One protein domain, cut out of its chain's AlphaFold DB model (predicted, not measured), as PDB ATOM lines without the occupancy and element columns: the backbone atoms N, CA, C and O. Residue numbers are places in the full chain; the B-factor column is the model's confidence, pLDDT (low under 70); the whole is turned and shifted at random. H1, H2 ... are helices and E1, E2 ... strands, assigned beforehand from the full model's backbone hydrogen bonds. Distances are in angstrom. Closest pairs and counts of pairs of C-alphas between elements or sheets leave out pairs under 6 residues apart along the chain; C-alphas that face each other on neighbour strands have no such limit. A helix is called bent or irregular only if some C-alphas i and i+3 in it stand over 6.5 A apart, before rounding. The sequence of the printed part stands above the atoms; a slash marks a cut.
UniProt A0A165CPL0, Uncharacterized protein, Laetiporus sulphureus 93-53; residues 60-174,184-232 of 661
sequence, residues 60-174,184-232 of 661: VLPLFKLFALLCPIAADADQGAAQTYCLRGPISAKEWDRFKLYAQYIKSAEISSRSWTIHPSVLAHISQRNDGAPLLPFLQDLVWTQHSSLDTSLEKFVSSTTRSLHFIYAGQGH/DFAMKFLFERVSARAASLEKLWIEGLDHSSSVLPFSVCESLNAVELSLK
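AT A GLANCE: This is residues 60 to 174 and 184 to 232 of the 661 residues of an uncharacterized protein of Laetiporus sulphureus 93-53 (UniProt A0A165CPL0). The chain is wound in stacked turns, a short solenoid: the parallel strands E3, E5, E6, E7 and E8 stand side by side as one wall, and H3, H4, H5 and H6 follow one another in a row along the other side. At the E3 end, the small sheet E1, E2, E4 and helices H1 and H2 make an end piece, with the E1 and E2 hairpin in it. The printed part has 164 residues with six named helices and eight named strands, in the order H1 E1 E2 H2 E3 E4 H3 E5 H4 E6 H5 E7 H6 E8; the small sheet, order E1 E2 E4, is mixed, and the class is mixed, helices and strands. It is compact, with a radius of gyration of the C-alphas of 15.9 A and spans of 41 by 39 by 22 A.

IN THESE COORDINATES: Begin with the large sheet: find C-alpha 108 at (-27.000, 26.665, 21.006), where E3 starts, residues 108 to 111. Beside it look for E5, 141 to 146, 16.3 A long; E6, 164 to 169, 16.5 A; E7, 203 to 207; and E8, 226 to 230, ending at C-alpha 230, (-47.713, 32.288, 25.505). The helices between are H3, 120 to 129, 14.2 A; H4, 153 to 156; H5, 184 to 197, 19.8 A; and H6, 212 to 220, 16.7 A, irregular, with C-alphas 214 and 217 7.3 A apart. The rest are H1, 61 to 64; E1, 70 to 72; E2, 83 to 87; H2, 93 to 103, 15.2 A; and E4, 116 to 118.

HOW THE PARTS SIT: In the large sheet, look at N 109 and O 141, 3.0 A, for E3 and E5; N 144 and O 166, 2.8 A, for E5 and E6; N 167 and O 205, 2.9 A, for E6 and E7; and N 206 and O 228, 2.9 A, for E7 and E8. E5, H4, E6 and E7, H6, E8 are strand-helix-strand units, two parallel neighbour strands with a helix between, their crossovers right-handed. H4 and H6 only graze this sheet. H5 touches H6, closest C-alphas Lys 188 and Ser 214, 4.6 A, at a shallow tilt of 19 degrees, the same way. H4 touches H5, closest C-alphas Glu 155 and Val 194, 5.6 A, and H3, Ser 153 and Pro 120, 6.4 A. H3 and H1 only graze the small sheet, where N 71 and O 86, 2.9 A, are within hydrogen-bond range across the antiparallel neighbours E1 and E2, and N 85 and O 117, 2.9 A, across the parallel neighbours E2 and E4. H2 touches H1, closest C-alphas Phe 99 and Leu 63, 6.6 A. In H2, H3 and H5 every O i to N i+4 pair is within hydrogen-bond range; in H6, 0 of 5, with 3 of 6 O i to N i+3 pairs; H1 and H4 are too short for an i+4 pair.

THE WHOLE: The C-alphas farthest apart, of Asp 78 and Glu 222, are 46.0 A apart. Residues 175 to 183 are not printed; C-alphas 174 and 184 are 12.8 A apart across the cut. Of the links printed whole, H3 to E5 is long. Mean pLDDT of the printed part is 88.6; residues 74 to 81, 113 to 114 and 172 to 174 are under 70.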
ATOM      1  N   VAL A  60     -24.002  31.568  28.875       90.50
ATOM      2  CA  VAL A  60     -22.987  32.240  28.033       90.50
ATOM      3  C   VAL A  60     -22.107  33.229  28.824       90.50
ATOM      4  O   VAL A  60     -21.100  33.719  28.307       90.50
ATOM      5  N   LEU A  61     -22.367  33.478  30.113       90.81
ATOM      6  CA  LEU A  61     -21.513  34.324  30.960       90.81
ATOM      7  C   LEU A  61     -20.016  33.915  30.989       90.81
ATOM      8  O   LEU A  61     -19.178  34.821  31.049       90.81
ATOM      9  N   PRO A  62     -19.609  32.628  30.890       91.56
ATOM     10  CA  PRO A  62     -18.209  32.225  30.728       91.56
ATOM     11  C   PRO A  62     -17.525  32.809  29.482       91.56
ATOM     12  O   PRO A  62     -16.323  33.073  29.529       91.56
ATOM     13  N   LEU A  63     -18.268  33.071  28.396       93.50
ATOM     14  CA  LEU A  63     -17.748  33.739  27.197       93.50
ATOM     15  C   LEU A  63     -17.410  35.207  27.490       93.50
ATOM     16  O   LEU A  63     -16.348  35.699  27.116       93.50
ATOM     17  N   PHE A  64     -18.293  35.910  28.202       92.06
ATOM     18  CA  PHE A  64     -18.084  37.312  28.569       92.06
ATOM     19  C   PHE A  64     -17.019  37.477  29.668       92.06
ATOM     20  O   PHE A  64     -16.246  38.436  29.636       92.06
ATOM     21  N   LYS A  65     -16.885  36.501  30.576       91.81
ATOM     22  CA  LYS A  65     -15.800  36.410  31.576       91.81
ATOM     23  C   LYS A  65     -14.396  36.234  30.961       91.81
ATOM     24  O   LYS A  65     -13.410  36.273  31.694       91.81
ATOM     25  N   LEU A  66     -14.269  36.102  29.634       92.75
ATOM     26  CA  LEU A  66     -12.986  36.219  28.925       92.75
ATOM     27  C   LEU A  66     -12.420  37.653  28.920       92.75
ATOM     28  O   LEU A  66     -11.232  37.820  28.641       92.75
ATOM     29  N   PHE A  67     -13.234  38.669  29.229       93.44
ATOM     30  CA  PHE A  67     -12.801  40.058  29.401       93.44
ATOM     31  C   PHE A  67     -12.470  40.329  30.877       93.44
ATOM     32  O   PHE A  67     -13.364  40.404  31.718       93.44
ATOM     33  N   ALA A  68     -11.194  40.536  31.204       90.31
ATOM     34  CA  ALA A  68     -10.713  40.665  32.584       90.31
ATOM     35  C   ALA A  68     -11.215  41.929  33.313       90.31
ATOM     36  O   ALA A  68     -11.122  42.016  34.536       90.31
ATOM     37  N   LEU A  69     -11.739  42.910  32.569       91.06
ATOM     38  CA  LEU A  69     -12.336  44.142  33.099       91.06
ATOM     39  C   LEU A  69     -13.875  44.120  33.099       91.06
ATOM     40  O   LEU A  69     -14.492  45.145  33.394       91.06
ATOM     41  N   LEU A  70     -14.506  42.983  32.784       92.12
ATOM     42  CA  LEU A  70     -15.926  42.775  33.050       92.12
ATOM     43  C   LEU A  70     -16.107  42.488  34.544       92.12
ATOM     44  O   LEU A  70     -15.553  41.530  35.078       92.12
ATOM     45  N   CYS A  71     -16.888  43.315  35.230       89.62
ATOM     46  CA  CYS A  71     -17.128  43.182  36.662       89.62
ATOM     47  C   CYS A  71     -18.625  43.275  36.966       89.62
ATOM     48  O   CYS A  71     -19.328  44.027  36.285       89.62
ATOM     49  N   PRO A  72     -19.119  42.598  38.015       89.88
ATOM     50  CA  PRO A  72     -20.458  42.858  38.516       89.88
ATOM     51  C   PRO A  72     -20.582  44.314  38.996       89.88
ATOM     52  O   PRO A  72     -19.646  44.904  39.557       89.88
ATOM     53  N   ILE A  73     -21.753  44.892  38.764       85.25
ATOM     54  CA  ILE A  73     -22.303  46.011  39.524       85.25
ATOM     55  C   ILE A  73     -23.019  45.386  40.727       85.25
ATOM     56  O   ILE A  73     -23.688  44.362  40.570       85.25
ATOM     57  N   ALA A  74     -22.856  45.957  41.922       67.50
ATOM     58  CA  ALA A  74     -23.618  45.512  43.086       67.50
ATOM     59  C   ALA A  74     -25.115  45.755  42.833       67.50
ATOM     60  O   ALA A  74     -25.494  46.864  42.464       67.50
ATOM     61  N   ALA A  75     -25.935  44.720  43.001       61.31
ATOM     62  CA  ALA A  75     -27.382  44.875  43.068       61.31
ATOM     63  C   ALA A  75     -27.764  45.356  44.476       61.31
ATOM     64  O   ALA A  75     -27.111  44.962  45.446       61.31
ATOM     65  N   ASP A  76     -28.819  46.165  44.591       54.41
ATOM     66  CA  ASP A  76     -29.447  46.401  45.891       54.41
ATOM     67  C   ASP A  76     -30.046  45.083  46.398       54.41
ATOM     68  O   ASP A  76     -30.765  44.383  45.678       54.41
ATOM     69  N   ALA A  77     -29.702  44.720  47.635       50.50
ATOM     70  CA  ALA A  77     -29.984  43.395  48.189       50.50
ATOM     71  C   ALA A  77     -31.490  43.110  48.350       50.50
ATOM     72  O   ALA A  77     -31.905  41.953  48.312       50.50
ATOM     73  N   ASP A  78     -32.303  44.161  48.472       50.91
ATOM     74  CA  ASP A  78     -33.711  44.091  48.875       50.91
ATOM     75  C   ASP A  78     -34.677  43.613  47.769       50.91
ATOM     76  O   ASP A  78     -35.870  43.471  48.025       50.91
ATOM     77  N   GLN A  79     -34.201  43.380  46.536       53.50
ATOM     78  CA  GLN A  79     -35.065  43.046  45.385       53.50
ATOM     79  C   GLN A  79     -34.749  41.714  44.684       53.50
ATOM     80  O   GLN A  79     -35.401  41.386  43.695       53.50
ATOM     81  N   GLY A  80     -33.754  40.945  45.146       55.88
ATOM     82  CA  GLY A  80     -33.386  39.661  44.519       55.88
ATOM     83  C   GLY A  80     -32.960  39.771  43.043       55.88
ATOM     84  O   GLY A  80     -33.081  38.809  42.287       55.88
ATOM     85  N   ALA A  81     -32.512  40.954  42.613       63.00
ATOM     86  CA  ALA A  81     -32.300  41.282  41.209       63.00
ATOM     87  C   ALA A  81     -31.068  40.587  40.596       63.00
ATOM     88  O   ALA A  81     -30.023  40.443  41.233       63.00
ATOM     89  N   ALA A  82     -31.176  40.224  39.313       70.69
ATOM     90  CA  ALA A  82     -30.115  39.578  38.544       70.69
ATOM     91  C   ALA A  82     -28.804  40.392  38.544       70.69
ATOM     92  O   ALA A  82     -28.790  41.603  38.292       70.69
ATOM     93  N   GLN A  83     -27.671  39.718  38.768       84.50
ATOM     94  CA  GLN A  83     -26.358  40.358  38.833       84.50
ATOM     95  C   GLN A  83     -25.996  40.977  37.474       84.50
ATOM     96  O   GLN A  83     -25.658  40.274  36.521       84.50
ATOM     97  N   THR A  84     -26.026  42.306  37.391       86.56
ATOM     98  CA  THR A  84     -25.690  43.035  36.162       86.56
ATOM     99  C   THR A  84     -24.175  43.194  36.024       86.56
ATOM    100  O   THR A  84     -23.516  43.739  36.909       86.56
ATOM    101  N   TYR A  85     -23.605  42.760  34.901       90.31
ATOM    102  CA  TYR A  85     -22.173  42.860  34.600       90.31
ATOM    103  C   TYR A  85     -21.868  44.021  33.643       90.31
ATOM    104  O   TYR A  85     -22.553  44.212  32.637       90.31
ATOM    105  N   CYS A  86     -20.803  44.779  33.923       91.81
ATOM    106  CA  CYS A  86     -20.383  45.937  33.129       91.81
ATOM    107  C   CYS A  86     -18.852  46.009  32.956       91.81
ATOM    108  O   CYS A  86     -18.092  45.551  33.813       91.81
ATOM    109  N   LEU A  87     -18.385  46.577  31.838       91.69
ATOM    110  CA  LEU A  87     -16.959  46.771  31.553       91.69
ATOM    111  C   LEU A  87     -16.423  48.004  32.289       91.69
ATOM    112  O   LEU A  87     -16.867  49.124  32.045       91.69
ATOM    113  N   ARG A  88     -15.408  47.814  33.138       89.38
ATOM    114  CA  ARG A  88     -14.703  48.894  33.856       89.38
ATOM    115  C   ARG A  88     -13.480  49.441  33.100       89.38
ATOM    116  O   ARG A  88     -12.725  50.237  33.650       89.38
ATOM    117  N   GLY A  89     -13.269  49.024  31.851       87.81
ATOM    118  CA  GLY A  89     -12.186  49.505  30.991       87.81
ATOM    119  C   GLY A  89     -12.130  48.800  29.626       87.81
ATOM    120  O   GLY A  89     -13.022  48.012  29.306       87.81
ATOM    121  N   PRO A  90     -11.112  49.097  28.798       89.56
ATOM    122  CA  PRO A  90     -11.046  48.650  27.407       89.56
ATOM    123  C   PRO A  90     -10.659  47.170  27.266       89.56
ATOM    124  O   PRO A  90      -9.720  46.696  27.900       89.56
ATOM    125  N   ILE A  91     -11.321  46.469  26.342       91.69
ATOM    126  CA  ILE A  91     -10.982  45.093  25.945       91.69
ATOM    127  C   ILE A  91      -9.664  45.085  25.145       91.69
ATOM    128  O   ILE A  91      -9.547  45.771  24.120       91.69
ATOM    129  N   SER A  92      -8.679  44.274  25.539       93.88
ATOM    130  CA  SER A  92      -7.425  44.120  24.785       93.88
ATOM    131  C   SER A  92      -7.604  43.295  23.502       93.88
ATOM    132  O   SER A  92      -8.578  42.561  23.330       93.88
ATOM    133  N   ALA A  93      -6.651  43.388  22.569       93.44
ATOM    134  CA  ALA A  93      -6.679  42.578  21.346       93.44
ATOM    135  C   ALA A  93      -6.693  41.065  21.648       93.44
ATOM    136  O   ALA A  93      -7.483  40.331  21.067       93.44
ATOM    137  N   LYS A  94      -5.899  40.614  22.631       94.44
ATOM    138  CA  LYS A  94      -5.780  39.189  22.993       94.44
ATOM    139  C   LYS A  94      -7.070  38.606  23.571       94.44
ATOM    140  O   LYS A  94      -7.407  37.468  23.263       94.44
ATOM    141  N   GLU A  95      -7.784  39.368  24.397       94.38
ATOM    142  CA  GLU A  95      -9.092  38.948  24.921       94.38
ATOM    143  C   GLU A  95     -10.137  38.900  23.801       94.38
ATOM    144  O   GLU A  95     -10.949  37.984  23.765       94.38
ATOM    145  N   TRP A  96     -10.076  39.833  22.845       94.94
ATOM    146  CA  TRP A  96     -10.978  39.862  21.694       94.94
ATOM    147  C   TRP A  96     -10.754  38.705  20.713       94.94
ATOM    148  O   TRP A  96     -11.710  38.078  20.262       94.94
ATOM    149  N   ASP A  97      -9.498  38.376  20.414       95.19
ATOM    150  CA  ASP A  97      -9.162  37.208  19.598       95.19
ATOM    151  C   ASP A  97      -9.544  35.901  20.305       95.19
ATOM    152  O   ASP A  97     -10.038  34.975  19.660       95.19
ATOM    153  N   ARG A  98      -9.418  35.853  21.639       93.94
ATOM    154  CA  ARG A  98      -9.912  34.735  22.446       93.94
ATOM    155  C   ARG A  98     -11.442  34.638  22.418       93.94
ATOM    156  O   ARG A  98     -11.943  33.544  22.210       93.94
ATOM    157  N   PHE A  99     -12.176  35.742  22.575       95.00
ATOM    158  CA  PHE A  99     -13.644  35.765  22.502       95.00
ATOM    159  C   PHE A  99     -14.145  35.173  21.178       95.00
ATOM    160  O   PHE A  99     -14.904  34.207  21.195       95.00
ATOM    161  N   LYS A 100     -13.638  35.667  20.038       94.44
ATOM    162  CA  LYS A 100     -14.005  35.161  18.702       94.44
ATOM    163  C   LYS A 100     -13.707  33.664  18.529       94.44
ATOM    164  O   LYS A 100     -14.513  32.957  17.933       94.44
ATOM    165  N   LEU A 101     -12.584  33.179  19.074       92.81
ATOM    166  CA  LEU A 101     -12.185  31.766  19.002       92.81
ATOM    167  C   LEU A 101     -13.177  30.821  19.701       92.81
ATOM    168  O   LEU A 101     -13.342  29.702  19.229       92.81
ATOM    169  N   TYR A 102     -13.825  31.243  20.792       94.00
ATOM    170  CA  TYR A 102     -14.853  30.433  21.463       94.00
ATOM    171  C   TYR A 102     -16.258  30.688  20.895       94.00
ATOM    172  O   TYR A 102     -17.021  29.743  20.714       94.00
ATOM    173  N   ALA A 103     -16.574  31.933  20.523       94.25
ATOM    174  CA  ALA A 103     -17.867  32.325  19.955       94.25
ATOM    175  C   ALA A 103     -18.254  31.547  18.682       94.25
ATOM    176  O   ALA A 103     -19.434  31.316  18.442       94.25
ATOM    177  N   GLN A 104     -17.274  31.118  17.879       94.38
ATOM    178  CA  GLN A 104     -17.505  30.307  16.675       94.38
ATOM    179  C   GLN A 104     -17.915  28.844  16.946       94.38
ATOM    180  O   GLN A 104     -18.383  28.181  16.025       94.38
ATOM    181  N   TYR A 105     -17.720  28.314  18.159       93.81
ATOM    182  CA  TYR A 105     -18.123  26.939  18.493       93.81
ATOM    183  C   TYR A 105     -19.575  26.853  18.982       93.81
ATOM    184  O   TYR A 105     -20.187  25.791  18.872       93.81
ATOM    185  N   ILE A 106     -20.126  27.969  19.473       95.50
ATOM    186  CA  ILE A 106     -21.469  28.056  20.050       95.50
ATOM    187  C   ILE A 106     -22.523  27.948  18.944       95.50
ATOM    188  O   ILE A 106     -22.601  28.799  18.056       95.50
ATOM    189  N   LYS A 107     -23.341  26.892  19.027       95.75
ATOM    190  CA  LYS A 107     -24.460  26.604  18.114       95.75
ATOM    191  C   LYS A 107     -25.808  26.711  18.829       95.75
ATOM    192  O   LYS A 107     -26.765  27.143  18.201       95.75
ATOM    193  N   SER A 108     -25.855  26.410  20.126       95.81
ATOM    194  CA  SER A 108     -27.000  26.665  21.006       95.81
ATOM    195  C   SER A 108     -26.572  27.507  22.213       95.81
ATOM    196  O   SER A 108     -25.502  27.268  22.784       95.81
ATOM    197  N   ALA A 109     -27.372  28.511  22.581       94.31
ATOM    198  CA  ALA A 109     -27.051  29.482  23.627       94.31
ATOM    199  C   ALA A 109     -28.275  29.936  24.437       94.31
ATOM    200  O   ALA A 109     -29.278  30.344  23.858       94.31
ATOM    201  N   GLU A 110     -28.136  30.002  25.761       92.12
ATOM    202  CA  GLU A 110     -28.991  30.801  26.645       92.12
ATOM    203  C   GLU A 110     -28.255  32.088  27.050       92.12
ATOM    204  O   GLU A 110     -27.124  32.061  27.550       92.12
ATOM    205  N   ILE A 111     -28.879  33.242  26.791       85.88
ATOM    206  CA  ILE A 111     -28.279  34.560  27.011       85.88
ATOM    207  C   ILE A 111     -29.198  35.415  27.885       85.88
ATOM    208  O   ILE A 111     -30.346  35.685  27.531       85.88
ATOM    209  N   SER A 112     -28.626  35.881  29.002       71.62
ATOM    210  CA  SER A 112     -29.317  36.418  30.180       71.62
ATOM    211  C   SER A 112     -30.180  35.360  30.870       71.62
ATOM    212  O   SER A 112     -31.072  34.768  30.268       71.62
ATOM    213  N   SER A 113     -29.930  35.156  32.161       68.44
ATOM    214  CA  SER A 113     -30.703  34.250  33.019       68.44
ATOM    215  C   SER A 113     -31.304  35.036  34.183       68.44
ATOM    216  O   SER A 113     -30.866  36.150  34.477       68.44
ATOM    217  N   ARG A 114     -32.222  34.425  34.943       67.19
ATOM    218  CA  ARG A 114     -32.758  35.019  36.187       67.19
ATOM    219  C   ARG A 114     -31.668  35.420  37.203       67.19
ATOM    220  O   ARG A 114     -31.940  36.213  38.094       67.19
ATOM    221  N   SER A 115     -30.443  34.894  37.073       75.56
ATOM    222  CA  SER A 115     -29.314  35.181  37.970       75.56
ATOM    223  C   SER A 115     -28.352  36.275  37.482       75.56
ATOM    224  O   SER A 115     -27.649  36.867  38.304       75.56
ATOM    225  N   TRP A 116     -28.290  36.574  36.175       84.88
ATOM    226  CA  TRP A 116     -27.333  37.543  35.623       84.88
ATOM    227  C   TRP A 116     -27.789  38.202  34.317       84.88
ATOM    228  O   TRP A 116     -28.440  37.588  33.474       84.88
ATOM    229  N   THR A 117     -27.324  39.434  34.104       84.56
ATOM    230  CA  THR A 117     -27.462  40.173  32.838       84.56
ATOM    231  C   THR A 117     -26.132  40.818  32.436       84.56
ATOM    232  O   THR A 117     -25.277  41.112  33.278       84.56
ATOM    233  N   ILE A 118     -25.925  41.061  31.139       87.81
ATOM    234  CA  ILE A 118     -24.833  41.915  30.644       87.81
ATOM    235  C   ILE A 118     -25.436  43.284  30.327       87.81
ATOM    236  O   ILE A 118     -26.375  43.378  29.542       87.81
ATOM    237  N   HIS A 119     -24.893  44.355  30.908       86.81
ATOM    238  CA  HIS A 119     -25.433  45.702  30.719       86.81
ATOM    239  C   HIS A 119     -25.432  46.106  29.222       86.81
ATOM    240  O   HIS A 119     -24.383  45.980  28.579       86.81
ATOM    241  N   PRO A 120     -26.527  46.646  28.642       86.12
ATOM    242  CA  PRO A 120     -26.644  46.853  27.190       86.12
ATOM    243  C   PRO A 120     -25.535  47.698  26.540       86.12
ATOM    244  O   PRO A 120     -25.214  47.493  25.365       86.12
ATOM    245  N   SER A 121     -24.888  48.602  27.291       88.31
ATOM    246  CA  SER A 121     -23.724  49.368  26.805       88.31
ATOM    247  C   SER A 121     -22.492  48.499  26.518       88.31
ATOM    248  O   SER A 121     -21.734  48.805  25.599       88.31
ATOM    249  N   VAL A 122     -22.306  47.389  27.242       90.75
ATOM    250  CA  VAL A 122     -21.252  46.397  26.975       90.75
ATOM    251  C   VAL A 122     -21.521  45.703  25.647       90.75
ATOM    252  O   VAL A 122     -20.633  45.637  24.799       90.75
ATOM    253  N   LEU A 123     -22.759  45.260  25.422       90.75
ATOM    254  CA  LEU A 123     -23.156  44.608  24.172       90.75
ATOM    255  C   LEU A 123     -23.092  45.577  22.983       90.75
ATOM    256  O   LEU A 123     -22.683  45.181  21.895       90.75
ATOM    257  N   ALA A 124     -23.421  46.857  23.186       89.00
ATOM    258  CA  ALA A 124     -23.220  47.903  22.182       89.00
ATOM    259  C   ALA A 124     -21.729  48.122  21.852       89.00
ATOM    260  O   ALA A 124     -21.365  48.126  20.678       89.00
ATOM    261  N   HIS A 125     -20.853  48.236  22.859       89.94
ATOM    262  CA  HIS A 125     -19.408  48.407  22.654       89.94
ATOM    263  C   HIS A 125     -18.766  47.202  21.947       89.94
ATOM    264  O   HIS A 125     -17.952  47.371  21.038       89.94
ATOM    265  N   ILE A 126     -19.152  45.983  22.332       91.62
ATOM    266  CA  ILE A 126     -18.662  44.746  21.713       91.62
ATOM    267  C   ILE A 126     -19.178  44.616  20.270       91.62
ATOM    268  O   ILE A 126     -18.393  44.301  19.380       91.62
ATOM    269  N   SER A 127     -20.453  44.925  20.008       90.94
ATOM    270  CA  SER A 127     -21.026  44.927  18.651       90.94
ATOM    271  C   SER A 127     -20.354  45.963  17.738       90.94
ATOM    272  O   SER A 127     -19.968  45.634  16.617       90.94
ATOM    273  N   GLN A 128     -20.087  47.176  18.239       90.44
ATOM    274  CA  GLN A 128     -19.332  48.201  17.507       90.44
ATOM    275  C   GLN A 128     -17.909  47.733  17.152       90.44
ATOM    276  O   GLN A 128     -17.413  48.036  16.073       90.44
ATOM    277  N   ARG A 129     -17.256  46.972  18.040       90.50
ATOM    278  CA  ARG A 129     -15.929  46.372  17.811       90.50
ATOM    279  C   ARG A 129     -15.954  45.177  16.844       90.50
ATOM    280  O   ARG A 129     -14.905  44.793  16.332       90.50
ATOM    281  N   ASN A 130     -17.123  44.586  16.617       92.56
ATOM    282  CA  ASN A 130     -17.352  43.492  15.674       92.56
ATOM    283  C   ASN A 130     -17.892  43.996  14.320       92.56
ATOM    284  O   ASN A 130     -18.512  43.230  13.590       92.56
ATOM    285  N   ASP A 131     -17.738  45.294  14.026       89.06
ATOM    286  CA  ASP A 131     -18.262  45.973  12.831       89.06
ATOM    287  C   ASP A 131     -19.776  45.749  12.597       89.06
ATOM    288  O   ASP A 131     -20.271  45.768  11.471       89.06
ATOM    289  N   GLY A 132     -20.537  45.528  13.681       83.56
ATOM    290  CA  GLY A 132     -21.975  45.232  13.652       83.56
ATOM    291  C   GLY A 132     -22.348  43.792  13.271       83.56
ATOM    292  O   GLY A 132     -23.541  43.476  13.226       83.56
ATOM    293  N   ALA A 133     -21.369  42.915  13.020       90.00
ATOM    294  CA  ALA A 133     -21.601  41.500  12.741       90.00
ATOM    295  C   ALA A 133     -22.111  40.741  13.991       90.00
ATOM    296  O   ALA A 133     -21.817  41.156  15.120       90.00
ATOM    297  N   PRO A 134     -22.838  39.615  13.819       91.69
ATOM    298  CA  PRO A 134     -23.335  38.806  14.932       91.69
ATOM    299  C   PRO A 134     -22.218  38.362  15.881       91.69
ATOM    300  O   PRO A 134     -21.144  37.940  15.447       91.69
ATOM    301  N   LEU A 135     -22.477  38.444  17.187       93.75
ATOM    302  CA  LEU A 135     -21.504  38.087  18.225       93.75
ATOM    303  C   LEU A 135     -21.269  36.573  18.333       93.75
ATOM    304  O   LEU A 135     -20.214  36.167  18.813       93.75
ATOM    305  N   LEU A 136     -22.225  35.763  17.868       94.00
ATOM    306  CA  LEU A 136     -22.168  34.301  17.797       94.00
ATOM    307  C   LEU A 136     -22.448  33.877  16.337       94.00
ATOM    308  O   LEU A 136     -23.606  33.729  15.949       94.00
ATOM    309  N   PRO A 137     -21.418  33.752  15.477       91.56
ATOM    310  CA  PRO A 137     -21.591  33.727  14.018       91.56
ATOM    311  C   PRO A 137     -22.151  32.418  13.434       91.56
ATOM    312  O   PRO A 137     -22.447  32.378  12.242       91.56
ATOM    313  N   PHE A 138     -22.285  31.362  14.242       94.56
ATOM    314  CA  PHE A 138     -22.830  30.056  13.841       94.56
ATOM    315  C   PHE A 138     -23.998  29.600  14.736       94.56
ATOM    316  O   PHE A 138     -24.287  28.404  14.823       94.56
ATOM    317  N   LEU A 139     -24.646  30.556  15.411       95.94
ATOM    318  CA  LEU A 139     -25.741  30.334  16.348       95.94
ATOM    319  C   LEU A 139     -27.021  29.874  15.640       95.94
ATOM    320  O   LEU A 139     -27.607  30.622  14.856       95.94
ATOM    321  N   GLN A 140     -27.478  28.673  15.986       96.69
ATOM    322  CA  GLN A 140     -28.669  28.022  15.445       96.69
ATOM    323  C   GLN A 140     -29.847  28.137  16.413       96.69
ATOM    324  O   GLN A 140     -30.925  28.540  15.982       96.69
ATOM    325  N   ASP A 141     -29.626  27.877  17.703       97.12
ATOM    326  CA  ASP A 141     -30.650  27.936  18.749       97.12
ATOM    327  C   ASP A 141     -30.323  29.024  19.780       97.12
ATOM    328  O   ASP A 141     -29.228  29.046  20.345       97.12
ATOM    329  N   LEU A 142     -31.268  29.929  20.041       96.44
ATOM    330  CA  LEU A 142     -31.106  31.024  20.998       96.44
ATOM    331  C   LEU A 142     -32.274  31.084  21.982       96.44
ATOM    332  O   LEU A 142     -33.403  31.332  21.570       96.44
ATOM    333  N   VAL A 143     -31.986  30.957  23.277       95.19
ATOM    334  CA  VAL A 143     -32.874  31.370  24.372       95.19
ATOM    335  C   VAL A 143     -32.430  32.751  24.863       95.19
ATOM    336  O   VAL A 143     -31.252  32.965  25.155       95.19
ATOM    337  N   TRP A 144     -33.360  33.702  24.933       93.44
ATOM    338  CA  TRP A 144     -33.096  35.095  25.288       93.44
ATOM    339  C   TRP A 144     -34.086  35.594  26.346       93.44
ATOM    340  O   TRP A 144     -35.278  35.742  26.062       93.44
ATOM    341  N   THR A 145     -33.583  35.908  27.545       89.56
ATOM    342  CA  THR A 145     -34.391  36.510  28.620       89.56
ATOM    343  C   THR A 145     -34.257  38.032  28.606       89.56
ATOM    344  O   THR A 145     -33.157  38.571  28.750       89.56
ATOM    345  N   GLN A 146     -35.378  38.743  28.488       86.81
ATOM    346  CA  GLN A 146     -35.424  40.201  28.411       86.81
ATOM    347  C   GLN A 146     -36.202  40.813  29.582       86.81
ATOM    348  O   GLN A 146     -37.385  40.546  29.755       86.81
ATOM    349  N   HIS A 147     -35.555  41.688  30.358       81.81
ATOM    350  CA  HIS A 147     -36.164  42.363  31.519       81.81
ATOM    351  C   HIS A 147     -36.631  43.806  31.249       81.81
ATOM    352  O   HIS A 147     -37.239  44.432  32.113       81.81
ATOM    353  N   SER A 148     -36.337  44.361  30.070       82.25
ATOM    354  CA  SER A 148     -36.755  45.710  29.675       82.25
ATOM    355  C   SER A 148     -37.128  45.735  28.201       82.25
ATOM    356  O   SER A 148     -36.337  45.318  27.356       82.25
ATOM    357  N   SER A 149     -38.306  46.267  27.882       80.88
ATOM    358  CA  SER A 149     -38.794  46.457  26.510       80.88
ATOM    359  C   SER A 149     -37.896  47.361  25.650       80.88
ATOM    360  O   SER A 149     -37.966  47.310  24.428       80.88
ATOM    361  N   LEU A 150     -37.008  48.153  26.265       83.19
ATOM    362  CA  LEU A 150     -36.072  49.035  25.562       83.19
ATOM    363  C   LEU A 150     -34.724  48.376  25.215       83.19
ATOM    364  O   LEU A 150     -33.905  49.004  24.538       83.19
ATOM    365  N   ASP A 151     -34.454  47.140  25.656       85.25
ATOM    366  CA  ASP A 151     -33.216  46.463  25.263       85.25
ATOM    367  C   ASP A 151     -33.295  45.952  23.816       85.25
ATOM    368  O   ASP A 151     -34.081  45.081  23.463       85.25
ATOM    369  N   THR A 152     -32.426  46.484  22.963       89.38
ATOM    370  CA  THR A 152     -32.290  46.073  21.559       89.38
ATOM    371  C   THR A 152     -31.265  44.953  21.366       89.38
ATOM    372  O   THR A 152     -30.985  44.548  20.240       89.38
ATOM    373  N   SER A 153     -30.647  44.451  22.442       90.81
ATOM    374  CA  SER A 153     -29.432  43.636  22.351       90.81
ATOM    375  C   SER A 153     -29.586  42.266  21.695       90.81
ATOM    376  O   SER A 153     -28.589  41.771  21.168       90.81
ATOM    377  N   LEU A 154     -30.796  41.708  21.627       93.06
ATOM    378  CA  LEU A 154     -31.101  40.486  20.874       93.06
ATOM    379  C   LEU A 154     -30.621  40.555  19.410       93.06
ATOM    380  O   LEU A 154     -30.070  39.580  18.891       93.06
ATOM    381  N   GLU A 155     -30.719  41.724  18.759       92.44
ATOM    382  CA  GLU A 155     -30.307  41.902  17.354       92.44
ATOM    383  C   GLU A 155     -28.821  41.580  17.103       92.44
ATOM    384  O   GLU A 155     -28.412  41.333  15.969       92.44
ATOM    385  N   LYS A 156     -28.002  41.614  18.164       92.06
ATOM    386  CA  LYS A 156     -26.542  41.447  18.132       92.06
ATOM    387  C   LYS A 156     -26.135  39.967  18.113       92.06
ATOM    388  O   LYS A 156     -24.969  39.676  17.856       92.06
ATOM    389  N   PHE A 157     -27.067  39.046  18.369       93.38
ATOM    390  CA  PHE A 157     -26.817  37.600  18.425       93.38
ATOM    391  C   PHE A 157     -27.459  36.837  17.264       93.38
ATOM    392  O   PHE A 157     -26.834  35.923  16.732       93.38
ATOM    393  N   VAL A 158     -28.663  37.232  16.841       93.19
ATOM    394  CA  VAL A 158     -29.381  36.585  15.731       93.19
ATOM    395  C   VAL A 158     -28.700  36.805  14.375       93.19
ATOM    396  O   VAL A 158     -28.112  37.858  14.108       93.19
ATOM    397  N   SER A 159     -28.793  35.806  13.496       91.19
ATOM    398  CA  SER A 159     -28.215  35.836  12.147       91.19
ATOM    399  C   SER A 159     -28.960  34.906  11.183       91.19
ATOM    400  O   SER A 159     -29.842  34.157  11.591       91.19
ATOM    401  N   SER A 160     -28.527  34.858   9.922       92.06
ATOM    402  CA  SER A 160     -29.004  33.891   8.922       92.06
ATOM    403  C   SER A 160     -28.519  32.446   9.140       92.06
ATOM    404  O   SER A 160     -28.706  31.596   8.270       92.06
ATOM    405  N   THR A 161     -27.874  32.151  10.277       94.88
ATOM    406  CA  THR A 161     -27.672  30.772  10.763       94.88
ATOM    407  C   THR A 161     -28.691  30.370  11.831       94.88
ATOM    408  O   THR A 161     -28.827  29.180  12.113       94.88
ATOM    409  N   THR A 162     -29.440  31.333  12.381       96.44
ATOM    410  CA  THR A 162     -30.420  31.104  13.442       96.44
ATOM    411  C   THR A 162     -31.657  30.411  12.874       96.44
ATOM    412  O   THR A 162     -32.252  30.856  11.889       96.44
ATOM    413  N   ARG A 163     -31.997  29.285  13.504       97.31
ATOM    414  CA  ARG A 163     -33.095  28.364  13.184       97.31
ATOM    415  C   ARG A 163     -34.163  28.374  14.266       97.31
ATOM    416  O   ARG A 163     -35.333  28.209  13.958       97.31
ATOM    417  N   SER A 164     -33.772  28.590  15.514       98.06
ATOM    418  CA  SER A 164     -34.647  28.547  16.676       98.06
ATOM    419  C   SER A 164     -34.421  29.778  17.546       98.06
ATOM    420  O   SER A 164     -33.284  30.107  17.891       98.06
ATOM    421  N   LEU A 165     -35.511  30.463  17.886       97.81
ATOM    422  CA  LEU A 165     -35.517  31.600  18.797       97.81
ATOM    423  C   LEU A 165     -36.579  31.368  19.869       97.81
ATOM    424  O   LEU A 165     -37.759  31.265  19.547       97.81
ATOM    425  N   HIS A 166     -36.154  31.346  21.127       96.75
ATOM    426  CA  HIS A 166     -37.006  31.412  22.301       96.75
ATOM    427  C   HIS A 166     -36.795  32.757  22.999       96.75
ATOM    428  O   HIS A 166     -35.713  33.050  23.505       96.75
ATOM    429  N   PHE A 167     -37.829  33.592  22.989       94.75
ATOM    430  CA  PHE A 167     -37.840  34.919  23.589       94.75
ATOM    431  C   PHE A 167     -38.731  34.935  24.832       94.75
ATOM    432  O   PHE A 167     -39.918  34.636  24.728       94.75
ATOM    433  N   ILE A 168     -38.179  35.326  25.981       91.81
ATOM    434  CA  ILE A 168     -38.894  35.378  27.264       91.81
ATOM    435  C   ILE A 168     -38.881  36.819  27.779       91.81
ATOM    436  O   ILE A 168     -37.824  37.331  28.164       91.81
ATOM    437  N   TYR A 169     -40.040  37.486  27.829       88.75
ATOM    438  CA  TYR A 169     -40.148  38.822  28.422       88.75
ATOM    439  C   TYR A 169     -40.448  38.753  29.926       88.75
ATOM    440  O   TYR A 169     -41.594  38.737  30.372       88.75
ATOM    441  N   ALA A 170     -39.379  38.767  30.721       82.50
ATOM    442  CA  ALA A 170     -39.391  38.793  32.181       82.50
ATOM    443  C   ALA A 170     -39.327  40.234  32.741       82.50
ATOM    444  O   ALA A 170     -38.606  40.511  33.706       82.50
ATOM    445  N   GLY A 171     -40.032  41.173  32.103       71.06
ATOM    446  CA  GLY A 171     -40.197  42.541  32.600       71.06
ATOM    447  C   GLY A 171     -41.106  42.615  33.834       71.06
ATOM    448  O   GLY A 171     -41.928  41.730  34.072       71.06
ATOM    449  N   GLN A 172     -40.980  43.692  34.618       59.28
ATOM    450  CA  GLN A 172     -41.904  44.007  35.718       59.28
ATOM    451  C   GLN A 172     -43.319  44.206  35.157       59.28
ATOM    452  O   GLN A 172     -43.605  45.241  34.555       59.28
ATOM    453  N   GLY A 173     -44.180  43.201  35.329       49.59
ATOM    454  CA  GLY A 173     -45.522  43.183  34.753       49.59
ATOM    455  C   GLY A 173     -46.355  44.373  35.216       49.59
ATOM    456  O   GLY A 173     -46.617  44.538  36.408       49.59
ATOM    457  N   HIS A 174     -46.785  45.203  34.270       50.88
ATOM    458  CA  HIS A 174     -47.760  46.247  34.545       50.88
ATOM    459  C   HIS A 174     -49.124  45.596  34.846       50.88
ATOM    460  O   HIS A 174     -49.451  44.560  34.260       50.88
ATOM    461  N   ASP A 184     -44.803  48.400  23.256       71.38
ATOM    462  CA  ASP A 184     -45.138  47.538  22.117       71.38
ATOM    463  C   ASP A 184     -44.464  48.009  20.831       71.38
ATOM    464  O   ASP A 184     -43.935  47.198  20.072       71.38
ATOM    465  N   PHE A 185     -44.370  49.327  20.615       80.94
ATOM    466  CA  PHE A 185     -43.571  49.875  19.515       80.94
ATOM    467  C   PHE A 185     -42.093  49.463  19.613       80.94
ATOM    468  O   PHE A 185     -41.468  49.201  18.584       80.94
ATOM    469  N   ALA A 186     -41.538  49.350  20.826       86.31
ATOM    470  CA  ALA A 186     -40.166  48.889  21.029       86.31
ATOM    471  C   ALA A 186     -40.010  47.383  20.737       86.31
ATOM    472  O   ALA A 186     -39.080  47.000  20.022       86.31
ATOM    473  N   MET A 187     -40.943  46.540  21.199       88.69
ATOM    474  CA  MET A 187     -40.960  45.101  20.884       88.69
ATOM    475  C   MET A 187     -41.146  44.840  19.387       88.69
ATOM    476  O   MET A 187     -40.376  44.091  18.789       88.69
ATOM    477  N   LYS A 188     -42.105  45.511  18.746       89.75
ATOM    478  CA  LYS A 188     -42.389  45.363  17.314       89.75
ATOM    479  C   LYS A 188     -41.208  45.794  16.439       89.75
ATOM    480  O   LYS A 188     -40.860  45.078  15.503       89.75
ATOM    481  N   PHE A 189     -40.536  46.898  16.781       90.62
ATOM    482  CA  PHE A 189     -39.318  47.347  16.092       90.62
ATOM    483  C   PHE A 189     -38.121  46.407  16.315       90.62
ATOM    484  O   PHE A 189     -37.318  46.191  15.403       90.62
ATOM    485  N   LEU A 190     -37.997  45.810  17.508       93.25
ATOM    486  CA  LEU A 190     -36.997  44.772  17.763       93.25
ATOM    487  C   LEU A 190     -37.265  43.534  16.900       93.25
ATOM    488  O   LEU A 190     -36.353  43.055  16.228       93.25
ATOM    489  N   PHE A 191     -38.505  43.043  16.864       95.12
ATOM    490  CA  PHE A 191     -38.861  41.862  16.078       95.12
ATOM    491  C   PHE A 191     -38.757  42.087  14.566       95.12
ATOM    492  O   PHE A 191     -38.287  41.191  13.876       95.12
ATOM    493  N   GLU A 192     -39.062  43.284  14.053       95.69
ATOM    494  CA  GLU A 192     -38.806  43.664  12.651       95.69
ATOM    495  C   GLU A 192     -37.316  43.557  12.283       95.69
ATOM    496  O   GLU A 192     -36.955  43.042  11.223       95.69
ATOM    497  N   ARG A 193     -36.420  43.975  13.185       94.50
ATOM    498  CA  ARG A 193     -34.967  43.840  12.999       94.50
ATOM    499  C   ARG A 193     -34.469  42.406  13.165       94.50
ATOM    500  O   ARG A 193     -33.492  42.027  12.517       94.50
ATOM    501  N   VAL A 194     -35.105  41.621  14.031       95.81
ATOM    502  CA  VAL A 194     -34.746  40.222  14.297       95.81
ATOM    503  C   VAL A 194     -35.190  39.311  13.155       95.81
ATOM    504  O   VAL A 194     -34.355  38.564  12.648       95.81
ATOM    505  N   SER A 195     -36.437  39.404  12.685       95.81
ATOM    506  CA  SER A 195     -36.940  38.579  11.578       95.81
ATOM    507  C   SER A 195     -36.202  38.873  10.267       95.81
ATOM    508  O   SER A 195     -35.804  37.946   9.564       95.81
ATOM    509  N   ALA A 196     -35.880  40.142   9.994       94.56
ATOM    510  CA  ALA A 196     -35.057  40.533   8.848       94.56
ATOM    511  C   ALA A 196     -33.608  39.998   8.905       94.56
ATOM    512  O   ALA A 196     -32.980  39.815   7.861       94.56
ATOM    513  N   ARG A 197     -33.055  39.738  10.103       93.94
ATOM    514  CA  ARG A 197     -31.730  39.106  10.286       93.94
ATOM    515  C   ARG A 197     -31.794  37.578  10.262       93.94
ATOM    516  O   ARG A 197     -30.855  36.952   9.779       93.94
ATOM    517  N   ALA A 198     -32.882  36.998  10.765       94.25
ATOM    518  CA  ALA A 198     -33.118  35.562  10.894       94.25
ATOM    519  C   ALA A 198     -34.256  35.085   9.967       94.25
ATOM    520  O   ALA A 198     -35.161  34.369  10.383       94.25
ATOM    521  N   ALA A 199     -34.213  35.446   8.681       91.56
ATOM    522  CA  ALA A 199     -35.209  34.992   7.698       91.56
ATOM    523  C   ALA A 199     -35.251  33.451   7.533       91.56
ATOM    524  O   ALA A 199     -36.237  32.897   7.056       91.56
ATOM    525  N   SER A 200     -34.189  32.762   7.965       94.06
ATOM    526  CA  SER A 200     -34.034  31.301   8.029       94.06
ATOM    527  C   SER A 200     -34.693  30.634   9.245       94.06
ATOM    528  O   SER A 200     -34.413  29.465   9.504       94.06
ATOM    529  N   LEU A 201     -35.490  31.361  10.035       97.31
ATOM    530  CA  LEU A 201     -36.059  30.832  11.272       97.31
ATOM    531  C   LEU A 201     -37.041  29.682  10.987       97.31
ATOM    532  O   LEU A 201     -37.967  29.814  10.192       97.31
ATOM    533  N   GLU A 202     -36.818  28.560  11.659       97.88
ATOM    534  CA  GLU A 202     -37.585  27.314  11.580       97.88
ATOM    535  C   GLU A 202     -38.526  27.161  12.789       97.88
ATOM    536  O   GLU A 202     -39.626  26.623  12.648       97.88
ATOM    537  N   LYS A 203     -38.122  27.669  13.964       98.44
ATOM    538  CA  LYS A 203     -38.877  27.613  15.223       98.44
ATOM    539  C   LYS A 203     -38.910  28.963  15.936       98.44
ATOM    540  O   LYS A 203     -37.871  29.610  16.084       98.44
ATOM    541  N   LEU A 204     -40.086  29.350  16.423       98.19
ATOM    542  CA  LEU A 204     -40.302  30.587  17.170       98.19
ATOM    543  C   LEU A 204     -41.112  30.320  18.445       98.19
ATOM    544  O   LEU A 204     -42.299  30.020  18.372       98.19
ATOM    545  N   TRP A 205     -40.468  30.484  19.597       97.62
ATOM    546  CA  TRP A 205     -41.068  30.459  20.929       97.62
ATOM    547  C   TRP A 205     -41.096  31.881  21.501       97.62
ATOM    548  O   TRP A 205     -40.063  32.552  21.544       97.62
ATOM    549  N   ILE A 206     -42.259  32.356  21.944       95.50
ATOM    550  CA  ILE A 206     -42.430  33.694  22.523       95.50
ATOM    551  C   ILE A 206     -43.270  33.604  23.802       95.50
ATOM    552  O   ILE A 206     -44.450  33.253  23.756       95.50
ATOM    553  N   GLU A 207     -42.677  33.987  24.932       92.31
ATOM    554  CA  GLU A 207     -43.326  34.053  26.241       92.31
ATOM    555  C   GLU A 207     -43.419  35.492  26.762       92.31
ATOM    556  O   GLU A 207     -42.457  36.266  26.722       92.31
ATOM    557  N   GLY A 208     -44.580  35.834  27.327       85.62
ATOM    558  CA  GLY A 208     -44.709  36.969  28.237       85.62
ATOM    559  C   GLY A 208     -44.813  38.334  27.563       85.62
ATOM    560  O   GLY A 208     -44.731  39.341  28.262       85.62
ATOM    561  N   LEU A 209     -45.021  38.401  26.246       83.94
ATOM    562  CA  LEU A 209     -45.425  39.651  25.597       83.94
ATOM    563  C   LEU A 209     -46.776  40.123  26.129       83.94
ATOM    564  O   LEU A 209     -47.674  39.314  26.354       83.94
ATOM    565  N   ASP A 210     -46.908  41.437  26.285       80.19
ATOM    566  CA  ASP A 210     -48.167  42.073  26.656       80.19
ATOM    567  C   ASP A 210     -49.114  42.065  25.436       80.19
ATOM    568  O   ASP A 210     -50.095  41.321  25.431       80.19
ATOM    569  N   HIS A 211     -48.751  42.728  24.326       84.19
ATOM    570  CA  HIS A 211     -49.543  42.699  23.088       84.19
ATOM    571  C   HIS A 211     -49.051  41.698  22.023       84.19
ATOM    572  O   HIS A 211     -47.949  41.808  21.469       84.19
ATOM    573  N   SER A 212     -49.942  40.766  21.660       87.25
ATOM    574  CA  SER A 212     -49.734  39.692  20.673       87.25
ATOM    575  C   SER A 212     -49.373  40.193  19.262       87.25
ATOM    576  O   SER A 212     -48.551  39.583  18.578       87.25
ATOM    577  N   SER A 213     -49.880  41.358  18.846       89.75
ATOM    578  CA  SER A 213     -49.610  41.986  17.536       89.75
ATOM    579  C   SER A 213     -48.147  42.410  17.299       89.75
ATOM    580  O   SER A 213     -47.764  42.792  16.181       89.75
ATOM    581  N   SER A 214     -47.301  42.315  18.328       91.06
ATOM    582  CA  SER A 214     -45.850  42.494  18.228       91.06
ATOM    583  C   SER A 214     -45.172  41.405  17.388       91.06
ATOM    584  O   SER A 214     -44.117  41.672  16.821       91.06
ATOM    585  N   VAL A 215     -45.760  40.203  17.260       93.94
ATOM    586  CA  VAL A 215     -45.141  39.062  16.545       93.94
ATOM    587  C   VAL A 215     -45.335  39.098  15.022       93.94
ATOM    588  O   VAL A 215     -44.693  38.343  14.294       93.94
ATOM    589  N   LEU A 216     -46.178  40.004  14.513       94.88
ATOM    590  CA  LEU A 216     -46.463  40.168  13.080       94.88
ATOM    591  C   LEU A 216     -45.224  40.307  12.160       94.88
ATOM    592  O   LEU A 216     -45.290  39.803  11.033       94.88
ATOM    593  N   PRO A 217     -44.085  40.914  12.566       95.62
ATOM    594  CA  PRO A 217     -42.895  40.993  11.717       95.62
ATOM    595  C   PRO A 217     -42.235  39.642  11.399       95.62
ATOM    596  O   PRO A 217     -41.421  39.587  10.481       95.62
ATOM    597  N   PHE A 218     -42.578  38.549  12.093       95.94
ATOM    598  CA  PHE A 218     -42.108  37.197  11.753       95.94
ATOM    599  C   PHE A 218     -42.818  36.576  10.535       95.94
ATOM    600  O   PHE A 218     -42.395  35.528  10.056       95.94
ATOM    601  N   SER A 219     -43.818  37.259   9.961       94.56
ATOM    602  CA  SER A 219     -44.430  36.927   8.659       94.56
ATOM    603  C   SER A 219     -43.427  36.723   7.511       94.56
ATOM    604  O   SER A 219     -43.730  36.009   6.561       94.56
ATOM    605  N   VAL A 220     -42.232  37.323   7.588       94.69
ATOM    606  CA  VAL A 220     -41.167  37.185   6.574       94.69
ATOM    607  C   VAL A 220     -40.358  35.883   6.683       94.69
ATOM    608  O   VAL A 220     -39.573  35.574   5.788       94.69
ATOM    609  N   CYS A 221     -40.505  35.126   7.772       95.19
ATOM    610  CA  CYS A 221     -39.748  33.900   8.026       95.19
ATOM    611  C   CYS A 221     -40.455  32.688   7.392       95.19
ATOM    612  O   CYS A 221     -41.017  31.844   8.088       95.19
ATOM    613  N   GLU A 222     -40.412  32.586   6.058       93.69
ATOM    614  CA  GLU A 222     -41.102  31.541   5.272       93.69
ATOM    615  C   GLU A 222     -40.763  30.091   5.689       93.69
ATOM    616  O   GLU A 222     -41.520  29.174   5.383       93.69
ATOM    617  N   SER A 223     -39.642  29.870   6.391       96.06
ATOM    618  CA  SER A 223     -39.189  28.548   6.864       96.06
ATOM    619  C   SER A 223     -39.815  28.085   8.191       96.06
ATOM    620  O   SER A 223     -39.554  26.955   8.621       96.06
ATOM    621  N   LEU A 224     -40.635  28.922   8.844       97.56
ATOM    622  CA  LEU A 224     -41.251  28.606  10.134       97.56
ATOM    623  C   LEU A 224     -42.150  27.369  10.039       97.56
ATOM    624  O   LEU A 224     -43.158  27.362   9.334       97.56
ATOM    625  N   ASN A 225     -41.784  26.334  10.795       97.69
ATOM    626  CA  ASN A 225     -42.514  25.072  10.912       97.69
ATOM    627  C   ASN A 225     -43.063  24.812  12.321       97.69
ATOM    628  O   ASN A 225     -44.026  24.052  12.443       97.69
ATOM    629  N   ALA A 226     -42.525  25.478  13.347       98.31
ATOM    630  CA  ALA A 226     -43.090  25.502  14.694       98.31
ATOM    631  C   ALA A 226     -43.216  26.943  15.213       98.31
ATOM    632  O   ALA A 226     -42.232  27.685  15.227       98.31
ATOM    633  N   VAL A 227     -44.412  27.331  15.663       98.25
ATOM    634  CA  VAL A 227     -44.649  28.613  16.350       98.25
ATOM    635  C   VAL A 227     -45.391  28.364  17.657       98.25
ATOM    636  O   VAL A 227     -46.409  27.676  17.683       98.25
ATOM    637  N   GLU A 228     -44.895  28.949  18.739       97.81
ATOM    638  CA  GLU A 228     -45.445  28.817  20.081       97.81
ATOM    639  C   GLU A 228     -45.522  30.185  20.763       97.81
ATOM    640  O   GLU A 228     -44.514  30.874  20.922       97.81
ATOM    641  N   LEU A 229     -46.738  30.580  21.144       96.12
ATOM    642  CA  LEU A 229     -47.046  31.873  21.747       96.12
ATOM    643  C   LEU A 229     -47.691  31.645  23.118       96.12
ATOM    644  O   LEU A 229     -48.724  30.982  23.208       96.12
ATOM    645  N   SER A 230     -47.106  32.214  24.172       93.62
ATOM    646  CA  SER A 230     -47.713  32.288  25.505       93.62
ATOM    647  C   SER A 230     -48.202  33.710  25.763       93.62
ATOM    648  O   SER A 230     -47.405  34.648  25.869       93.62
ATOM    649  N   LEU A 231     -49.525  33.860  25.787       86.38
ATOM    650  CA  LEU A 231     -50.224  35.142  25.769       86.38
ATOM    651  C   LEU A 231     -50.494  35.667  27.194       86.38
ATOM    652  O   LEU A 231     -50.600  34.897  28.154       86.38
ATOM    653  N   LYS A 232     -50.615  36.994  27.327       84.88
ATOM    654  CA  LYS A 232     -51.091  37.683  28.545       84.88
ATOM    655  C   LYS A 232     -52.501  38.254  28.383       84.88
ATOM    656  O   LYS A 232     -53.303  38.147  29.317       84.88
TER     657      LYS A 232